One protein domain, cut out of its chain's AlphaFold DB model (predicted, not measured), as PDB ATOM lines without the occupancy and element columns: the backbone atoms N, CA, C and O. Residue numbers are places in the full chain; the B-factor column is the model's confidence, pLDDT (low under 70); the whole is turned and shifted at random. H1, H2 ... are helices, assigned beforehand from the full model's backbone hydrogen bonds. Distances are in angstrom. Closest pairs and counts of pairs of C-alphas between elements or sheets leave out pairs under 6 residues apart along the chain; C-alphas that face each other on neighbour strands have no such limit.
ATOM      1  N   THR A 306     -39.220  47.077  48.386       52.88
ATOM      2  CA  THR A 306     -40.590  46.726  48.765       52.88
ATOM      3  C   THR A 306     -41.113  45.474  48.047       52.88
ATOM      4  O   THR A 306     -41.877  44.718  48.647       52.88
ATOM      5  N   SER A 307     -40.696  45.195  46.805       55.50
ATOM      6  CA  SER A 307     -41.185  44.039  46.038       55.50
ATOM      7  C   SER A 307     -40.564  42.727  46.520       55.50
ATOM      8  O   SER A 307     -41.283  41.742  46.682       55.50
ATOM      9  N   LEU A 308     -39.262  42.722  46.829       57.09
ATOM     10  CA  LEU A 308     -38.543  41.554  47.345       57.09
ATOM     11  C   LEU A 308     -38.942  41.224  48.785       57.09
ATOM     12  O   LEU A 308     -39.168  40.053  49.087       57.09
ATOM     13  N   ALA A 309     -39.115  42.227  49.650       62.84
ATOM     14  CA  ALA A 309     -39.577  42.012  51.022       62.84
ATOM     15  C   ALA A 309     -41.006  41.438  51.064       62.84
ATOM     16  O   ALA A 309     -41.266  40.478  51.793       62.84
ATOM     17  N   ASN A 310     -41.914  41.948  50.225       64.25
ATOM     18  CA  ASN A 310     -43.277  41.419  50.115       64.25
ATOM     19  C   ASN A 310     -43.308  40.030  49.457       64.25
ATOM     20  O   ASN A 310     -44.086  39.171  49.872       64.25
ATOM     21  N   ARG A 311     -42.427  39.757  48.483       64.44
ATOM     22  CA  ARG A 311     -42.242  38.404  47.926       64.44
ATOM     23  C   ARG A 311     -41.728  37.429  48.975       64.44
ATOM     24  O   ARG A 311     -42.254  36.325  49.066       64.44
ATOM     25  N   ALA A 312     -40.755  37.837  49.785       66.88
ATOM     26  CA  ALA A 312     -40.215  37.026  50.868       66.88
ATOM     27  C   ALA A 312     -41.273  36.761  51.948       66.88
ATOM     28  O   ALA A 312     -41.392  35.632  52.418       66.88
ATOM     29  N   TYR A 313     -42.090  37.759  52.297       71.25
ATOM     30  CA  TYR A 313     -43.210  37.591  53.222       71.25
ATOM     31  C   TYR A 313     -44.223  36.568  52.690       71.25
ATOM     32  O   TYR A 313     -44.488  35.574  53.358       71.25
ATOM     33  N   ASN A 314     -44.696  36.728  51.451       71.44
ATOM     34  CA  ASN A 314     -45.630  35.783  50.824       71.44
ATOM     35  C   ASN A 314     -45.040  34.368  50.689       71.44
ATOM     36  O   ASN A 314     -45.747  33.377  50.876       71.44
ATOM     37  N   PHE A 315     -43.734  34.259  50.440       77.50
ATOM     38  CA  PHE A 315     -43.036  32.977  50.376       77.50
ATOM     39  C   PHE A 315     -42.984  32.269  51.738       77.50
ATOM     40  O   PHE A 315     -43.129  31.051  51.793       77.50
ATOM     41  N   ARG A 316     -42.854  33.008  52.849       76.62
ATOM     42  CA  ARG A 316     -42.866  32.427  54.205       76.62
ATOM     43  C   ARG A 316     -44.219  31.812  54.565       76.62
ATOM     44  O   ARG A 316     -44.237  30.723  55.134       76.62
ATOM     45  N   TYR A 317     -45.332  32.454  54.207       78.19
ATOM     46  CA  TYR A 317     -46.670  31.883  54.428       78.19
ATOM     47  C   TYR A 317     -46.915  30.657  53.555       78.19
ATOM     48  O   TYR A 317     -47.403  29.642  54.049       78.19
ATOM     49  N   LEU A 318     -46.516  30.717  52.283       80.38
ATOM     50  CA  LEU A 318     -46.619  29.576  51.378       80.38
ATOM     51  C   LEU A 318     -45.796  28.382  51.888       80.38
ATOM     52  O   LEU A 318     -46.295  27.260  51.914       80.38
ATOM     53  N   LEU A 319     -44.573  28.626  52.365       84.25
ATOM     54  CA  LEU A 319     -43.703  27.599  52.936       84.25
ATOM     55  C   LEU A 319     -44.303  26.975  54.207       84.25
ATOM     56  O   LEU A 319     -44.253  25.757  54.361       84.25
ATOM     57  N   ALA A 320     -44.906  27.780  55.086       80.62
ATOM     58  CA  ALA A 320     -45.569  27.290  56.296       80.62
ATOM     59  C   ALA A 320     -46.785  26.403  55.974       80.62
ATOM     60  O   ALA A 320     -46.941  25.339  56.568       80.62
ATOM     61  N   VAL A 321     -47.606  26.787  54.990       83.94
ATOM     62  CA  VAL A 321     -48.753  25.980  54.535       83.94
ATOM     63  C   VAL A 321     -48.286  24.662  53.914       83.94
ATOM     64  O   VAL A 321     -48.844  23.610  54.224       83.94
ATOM     65  N   VAL A 322     -47.229  24.685  53.098       85.00
ATOM     66  CA  VAL A 322     -46.638  23.472  52.507       85.00
ATOM     67  C   VAL A 322     -46.065  22.548  53.585       85.00
ATOM     68  O   VAL A 322     -46.285  21.342  53.520       85.00
ATOM     69  N   LEU A 323     -45.397  23.085  54.610       83.56
ATOM     70  CA  LEU A 323     -44.902  22.308  55.754       83.56
ATOM     71  C   LEU A 323     -46.040  21.671  56.558       83.56
ATOM     72  O   LEU A 323     -45.958  20.490  56.879       83.56
ATOM     73  N   CYS A 324     -47.124  22.402  56.826       79.81
ATOM     74  CA  CYS A 324     -48.301  21.845  57.496       79.81
ATOM     75  C   CYS A 324     -48.962  20.728  56.672       79.81
ATOM     76  O   CYS A 324     -49.336  19.697  57.232       79.81
ATOM     77  N   LEU A 325     -49.065  20.893  55.349       80.12
ATOM     78  CA  LEU A 325     -49.591  19.861  54.452       80.12
ATOM     79  C   LEU A 325     -48.673  18.637  54.395       80.12
ATOM     80  O   LEU A 325     -49.161  17.514  54.481       80.12
ATOM     81  N   LEU A 326     -47.355  18.836  54.331       78.50
ATOM     82  CA  LEU A 326     -46.380  17.751  54.397       78.50
ATOM     83  C   LEU A 326     -46.503  16.991  55.719       78.50
ATOM     84  O   LEU A 326     -46.629  15.772  55.684       78.50
ATOM     85  N   CYS A 327     -46.566  17.674  56.868       76.62
ATOM     86  CA  CYS A 327     -46.786  17.049  58.180       76.62
ATOM     87  C   CYS A 327     -48.078  16.222  58.234       76.62
ATOM     88  O   CYS A 327     -48.099  15.156  58.849       76.62
ATOM     89  N   HIS A 328     -49.142  16.673  57.567       71.50
ATOM     90  CA  HIS A 328     -50.395  15.926  57.508       71.50
ATOM     91  C   HIS A 328     -50.286  14.678  56.614       71.50
ATOM     92  O   HIS A 328     -50.751  13.602  56.984       71.50
ATOM     93  N   ILE A 329     -49.586  14.798  55.483       72.06
ATOM     94  CA  ILE A 329     -49.288  13.702  54.550       72.06
ATOM     95  C   ILE A 329     -48.361  12.655  55.200       72.06
ATOM     96  O   ILE A 329     -48.580  11.454  55.035       72.06
ATOM     97  N   PHE A 330     -47.385  13.084  56.008       69.19
ATOM     98  CA  PHE A 330     -46.483  12.213  56.775       69.19
ATOM     99  C   PHE A 330     -47.205  11.317  57.786       69.19
ATOM    100  O   PHE A 330     -46.708  10.240  58.104       69.19
ATOM    101  N   SER A 331     -48.373  11.733  58.283       69.12
ATOM    102  CA  SER A 331     -49.139  10.955  59.260       69.12
ATOM    103  C   SER A 331     -50.016   9.865  58.629       69.12
ATOM    104  O   SER A 331     -50.538   9.027  59.361       69.12
ATOM    105  N   ILE A 332     -50.222   9.888  57.307       76.88
ATOM    106  CA  ILE A 332     -51.235   9.065  56.619       76.88
ATOM    107  C   ILE A 332     -50.597   8.063  55.636       76.88
ATOM    108  O   ILE A 332     -51.229   7.068  55.284       76.88
ATOM    109  N   ILE A 333     -49.345   8.273  55.209       76.25
ATOM    110  CA  ILE A 333     -48.739   7.526  54.098       76.25
ATOM    111  C   ILE A 333     -47.533   6.667  54.548       76.25
ATOM    112  O   ILE A 333     -46.675   7.148  55.286       76.25
ATOM    113  N   PRO A 334     -47.404   5.408  54.073       80.31
ATOM    114  CA  PRO A 334     -46.260   4.547  54.383       80.31
ATOM    115  C   PRO A 334     -44.928   5.036  53.776       80.31
ATOM    116  O   PRO A 334     -44.879   5.594  52.677       80.31
ATOM    117  N   PHE A 335     -43.822   4.759  54.479       76.19
ATOM    118  CA  PHE A 335     -42.477   5.316  54.239       76.19
ATOM    119  C   PHE A 335     -41.928   5.189  52.805       76.19
ATOM    120  O   PHE A 335     -41.134   6.025  52.376       76.19
ATOM    121  N   TYR A 336     -42.346   4.181  52.036       82.19
ATOM    122  CA  TYR A 336     -41.872   3.988  50.661       82.19
ATOM    123  C   TYR A 336     -42.454   5.013  49.673       82.19
ATOM    124  O   TYR A 336     -41.758   5.449  48.756       82.19
ATOM    125  N   VAL A 337     -43.694   5.466  49.877       82.56
ATOM    126  CA  VAL A 337     -44.313   6.506  49.036       82.56
ATOM    127  C   VAL A 337     -43.685   7.869  49.333       82.56
ATOM    128  O   VAL A 337     -43.516   8.685  48.431       82.56
ATOM    129  N   TYR A 338     -43.260   8.097  50.581       79.00
ATOM    130  CA  TYR A 338     -42.519   9.300  50.950       79.00
ATOM    131  C   TYR A 338     -41.187   9.416  50.194       79.00
ATOM    132  O   TYR A 338     -40.875  10.484  49.667       79.00
ATOM    133  N   GLY A 339     -40.432   8.318  50.070       81.00
ATOM    134  CA  GLY A 339     -39.191   8.302  49.290       81.00
ATOM    135  C   GLY A 339     -39.413   8.674  47.820       81.00
ATOM    136  O   GLY A 339     -38.650   9.459  47.257       81.00
ATOM    137  N   PHE A 340     -40.503   8.187  47.223       87.00
ATOM    138  CA  PHE A 340     -40.876   8.508  45.844       87.00
ATOM    139  C   PHE A 340     -41.255   9.988  45.663       87.00
ATOM    140  O   PHE A 340     -40.751  10.651  44.756       87.00
ATOM    141  N   LEU A 341     -42.082  10.542  46.557       84.44
ATOM    142  CA  LEU A 341     -42.488  11.952  46.505       84.44
ATOM    143  C   LEU A 341     -41.322  12.911  46.790       84.44
ATOM    144  O   LEU A 341     -41.200  13.942  46.130       84.44
ATOM    145  N   SER A 342     -40.436  12.555  47.723       82.31
ATOM    146  CA  SER A 342     -39.210  13.308  48.007       82.31
ATOM    147  C   SER A 342     -38.282  13.345  46.788       82.31
ATOM    148  O   SER A 342     -37.785  14.409  46.420       82.31
ATOM    149  N   GLY A 343     -38.129  12.219  46.080       86.75
ATOM    150  CA  GLY A 343     -37.370  12.160  44.828       86.75
ATOM    151  C   GLY A 343     -37.932  13.084  43.743       86.75
ATOM    152  O   GLY A 343     -37.181  13.843  43.131       86.75
ATOM    153  N   ILE A 344     -39.257  13.096  43.552       90.50
ATOM    154  CA  ILE A 344     -39.922  14.010  42.606       90.50
ATOM    155  C   ILE A 344     -39.677  15.472  42.998       90.50
ATOM    156  O   ILE A 344     -39.371  16.300  42.139       90.50
ATOM    157  N   PHE A 345     -39.759  15.797  44.289       86.44
ATOM    158  CA  PHE A 345     -39.515  17.152  44.775       86.44
ATOM    159  C   PHE A 345     -38.077  17.615  44.504       86.44
ATOM    160  O   PHE A 345     -37.879  18.714  43.987       86.44
ATOM    161  N   VAL A 346     -37.077  16.769  44.772       90.12
ATOM    162  CA  VAL A 346     -35.663  17.077  44.493       90.12
ATOM    163  C   VAL A 346     -35.442  17.339  43.003       90.12
ATOM    164  O   VAL A 346     -34.774  18.309  42.649       90.12
ATOM    165  N   VAL A 347     -36.052  16.540  42.124       93.25
ATOM    166  CA  VAL A 347     -35.958  16.733  40.669       93.25
ATOM    167  C   VAL A 347     -36.612  18.048  40.234       93.25
ATOM    168  O   VAL A 347     -36.048  18.762  39.406       93.25
ATOM    169  N   ILE A 348     -37.762  18.425  40.796       89.62
ATOM    170  CA  ILE A 348     -38.426  19.701  40.477       89.62
ATOM    171  C   ILE A 348     -37.579  20.891  40.939       89.62
ATOM    172  O   ILE A 348     -37.408  21.852  40.185       89.62
ATOM    173  N   VAL A 349     -37.023  20.832  42.153       88.56
ATOM    174  CA  VAL A 349     -36.142  21.883  42.684       88.56
ATOM    175  C   VAL A 349     -34.885  22.001  41.829       88.56
ATOM    176  O   VAL A 349     -34.541  23.108  41.419       88.56
ATOM    177  N   TYR A 350     -34.250  20.879  41.484       89.44
ATOM    178  CA  TYR A 350     -33.082  20.860  40.608       89.44
ATOM    179  C   TYR A 350     -33.390  21.488  39.244       89.44
ATOM    180  O   TYR A 350     -32.668  22.381  38.811       89.44
ATOM    181  N   ASN A 351     -34.510  21.123  38.613       85.81
ATOM    182  CA  ASN A 351     -34.922  21.707  37.333       85.81
ATOM    183  C   ASN A 351     -35.228  23.208  37.433       85.81
ATOM    184  O   ASN A 351     -34.914  23.957  36.509       85.81
ATOM    185  N   LYS A 352     -35.811  23.682  38.541       81.62
ATOM    186  CA  LYS A 352     -36.072  25.113  38.762       81.62
ATOM    187  C   LYS A 352     -34.791  25.914  38.973       81.62
ATOM    188  O   LYS A 352     -34.674  27.003  38.415       81.62
ATOM    189  N   VAL A 353     -33.842  25.378  39.739       86.06
ATOM    190  CA  VAL A 353     -32.520  25.989  39.940       86.06
ATOM    191  C   VAL A 353     -31.740  25.994  38.628       86.06
ATOM    192  O   VAL A 353     -31.209  27.032  38.249       86.06
ATOM    193  N   TYR A 354     -31.745  24.879  37.897       83.81
ATOM    194  CA  TYR A 354     -31.094  24.759  36.596       83.81
ATOM    195  C   TYR A 354     -31.690  25.726  35.570       83.81
ATOM    196  O   TYR A 354     -30.950  26.434  34.899       83.81
ATOM    197  N   SER A 355     -33.022  25.843  35.512       79.50
ATOM    198  CA  SER A 355     -33.695  26.800  34.623       79.50
ATOM    199  C   SER A 355     -33.332  28.243  34.967       79.50
ATOM    200  O   SER A 355     -33.087  29.026  34.064       79.50
ATOM    201  N   LYS A 356     -33.244  28.603  36.256       77.12
ATOM    202  CA  LYS A 356     -32.842  29.956  36.672       77.12
ATOM    203  C   LYS A 356     -31.371  30.248  36.394       77.12
ATOM    204  O   LYS A 356     -31.043  31.363  36.006       77.12
ATOM    205  N   TYR A 357     -30.501  29.258  36.567       77.00
ATOM    206  CA  TYR A 357     -29.091  29.371  36.211       77.00
ATOM    207  C   TYR A 357     -28.913  29.537  34.696       77.00
ATOM    208  O   TYR A 357     -28.142  30.384  34.255       77.00
ATOM    209  N   PHE A 358     -29.679  28.784  33.903       75.62
ATOM    210  CA  PHE A 358     -29.682  28.893  32.449       75.62
ATOM    211  C   PHE A 358     -30.301  30.210  31.963       75.62
ATOM    212  O   PHE A 358     -29.775  30.807  31.036       75.62
ATOM    213  N   GLU A 359     -31.355  30.713  32.608       75.25
ATOM    214  CA  GLU A 359     -31.973  32.014  32.304       75.25
ATOM    215  C   GLU A 359     -31.006  33.175  32.595       75.25
ATOM    216  O   GLU A 359     -30.874  34.066  31.768       75.25
ATOM    217  N   LEU A 360     -30.244  33.118  33.695       63.94
ATOM    218  CA  LEU A 360     -29.187  34.094  34.010       63.94
ATOM    219  C   LEU A 360     -27.989  34.011  33.052       63.94
ATOM    220  O   LEU A 360     -27.337  35.019  32.782       63.94
ATOM    221  N   ALA A 361     -27.668  32.813  32.560       65.06
ATOM    222  CA  ALA A 361     -26.640  32.631  31.540       65.06
ATOM    223  C   ALA A 361     -27.122  33.158  30.180       65.06
ATOM    224  O   ALA A 361     -26.387  33.885  29.524       65.06
ATOM    225  N   ALA A 362     -28.369  32.867  29.802       66.06
ATOM    226  CA  ALA A 362     -28.994  33.338  28.573       66.06
ATOM    227  C   ALA A 362     -29.219  34.857  28.570       66.06
ATOM    228  O   ALA A 362     -29.039  35.469  27.528       66.06
ATOM    229  N   GLU A 363     -29.538  35.475  29.713       64.00
ATOM    230  CA  GLU A 363     -29.652  36.934  29.869       64.00
ATOM    231  C   GLU A 363     -28.307  37.643  29.650       64.00
ATOM    232  O   GLU A 363     -28.247  38.701  29.027       64.00
ATOM    233  N   LYS A 364     -27.196  37.035  30.090       57.91
ATOM    234  CA  LYS A 364     -25.846  37.548  29.800       57.91
ATOM    235  C   LYS A 364     -25.487  37.421  28.319       57.91
ATOM    236  O   LYS A 364     -24.834  38.312  27.779       57.91
ATOM    237  N   THR A 365     -25.927  36.351  27.659       53.94
ATOM    238  CA  THR A 365     -25.716  36.153  26.218       53.94
ATOM    239  C   THR A 365     -26.613  37.069  25.381       53.94
ATOM    240  O   THR A 365     -26.139  37.649  24.409       53.94
ATOM    241  N   SER A 366     -27.870  37.280  25.783       53.81
ATOM    242  CA  SER A 366     -28.829  38.121  25.061       53.81
ATOM    243  C   SER A 366     -28.565  39.613  25.241       53.81
ATOM    244  O   SER A 366     -28.772  40.367  24.297       53.81
ATOM    245  N   LEU A 367     -28.040  40.062  26.389       55.31
ATOM    246  CA  LEU A 367     -27.526  41.430  26.523       55.31
ATOM    247  C   LEU A 367     -26.372  41.675  25.547       55.31
ATOM    248  O   LEU A 367     -26.353  42.706  24.885       55.31
ATOM    249  N   CYS A 368     -25.461  40.710  25.402       44.78
ATOM    250  CA  CYS A 368     -24.355  40.790  24.446       44.78
ATOM    251  C   CYS A 368     -24.857  40.822  22.988       44.78
ATOM    252  O   CYS A 368     -24.371  41.608  22.181       44.78
ATOM    253  N   GLU A 369     -25.883  40.034  22.665       47.16
ATOM    254  CA  GLU A 369     -26.467  39.958  21.319       47.16
ATOM    255  C   GLU A 369     -27.352  41.173  20.977       47.16
ATOM    256  O   GLU A 369     -27.359  41.630  19.833       47.16
ATOM    257  N   THR A 370     -28.016  41.781  21.969       47.53
ATOM    258  CA  THR A 370     -28.821  43.008  21.790       47.53
ATOM    259  C   THR A 370     -27.939  44.229  21.505       47.53
ATOM    260  O   THR A 370     -28.352  45.118  20.764       47.53
ATOM    261  N   PHE A 371     -26.698  44.264  22.010       43.94
ATOM    262  CA  PHE A 371     -25.714  45.282  21.608       43.94
ATOM    263  C   PHE A 371     -25.181  45.084  20.178       43.94
ATOM    264  O   PHE A 371     -24.654  46.032  19.601       43.94
TER     265      PHE A 371
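AT A GLANCE: This is residues 306 to 371 of the 638 residues of an uncharacterized protein of Photinus pyralis (UniProt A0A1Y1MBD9). Two long helices, H1 and the longer H2, form a flat, narrow, open V, joined by a tight link at its closed end. Both arms stand free over most of their length, with an empty gap between them. The printed part has 66 residues, with two named helices, H1 then H2, and no named strand; its class is all helix. It is extended, with a radius of gyration of the C-alphas of 17.7 A and spans of 56 by 31 by 8 A.

HOW THE PARTS SIT: H1, residues 306 to 330, and H2, residues 335 to 370, run opposite ways at a shallow tilt of 21 degrees. They are close but not clearly touching: their closest C-alphas, those of Phe 330 and Tyr 338, are 7.6 A apart. Their centres are 19.4 A apart. In H1 and H2 every O i to N i+4 pair is within hydrogen-bond range.

IN THESE COORDINATES: H1 begins at C-alpha 306 (-40.590, 46.726, 48.765) and measures 35.9 A. H2 measures 51.6 A and ends at C-alpha 370 (-28.821, 43.008, 21.790).

THE WHOLE: The two C-alphas farthest apart, those of Ile 332 and Phe 371, are 56.5 A apart. The printed part has no cut. The model's pLDDT is under 70 at residues 306 to 312, 330 to 331 and 360 to 371.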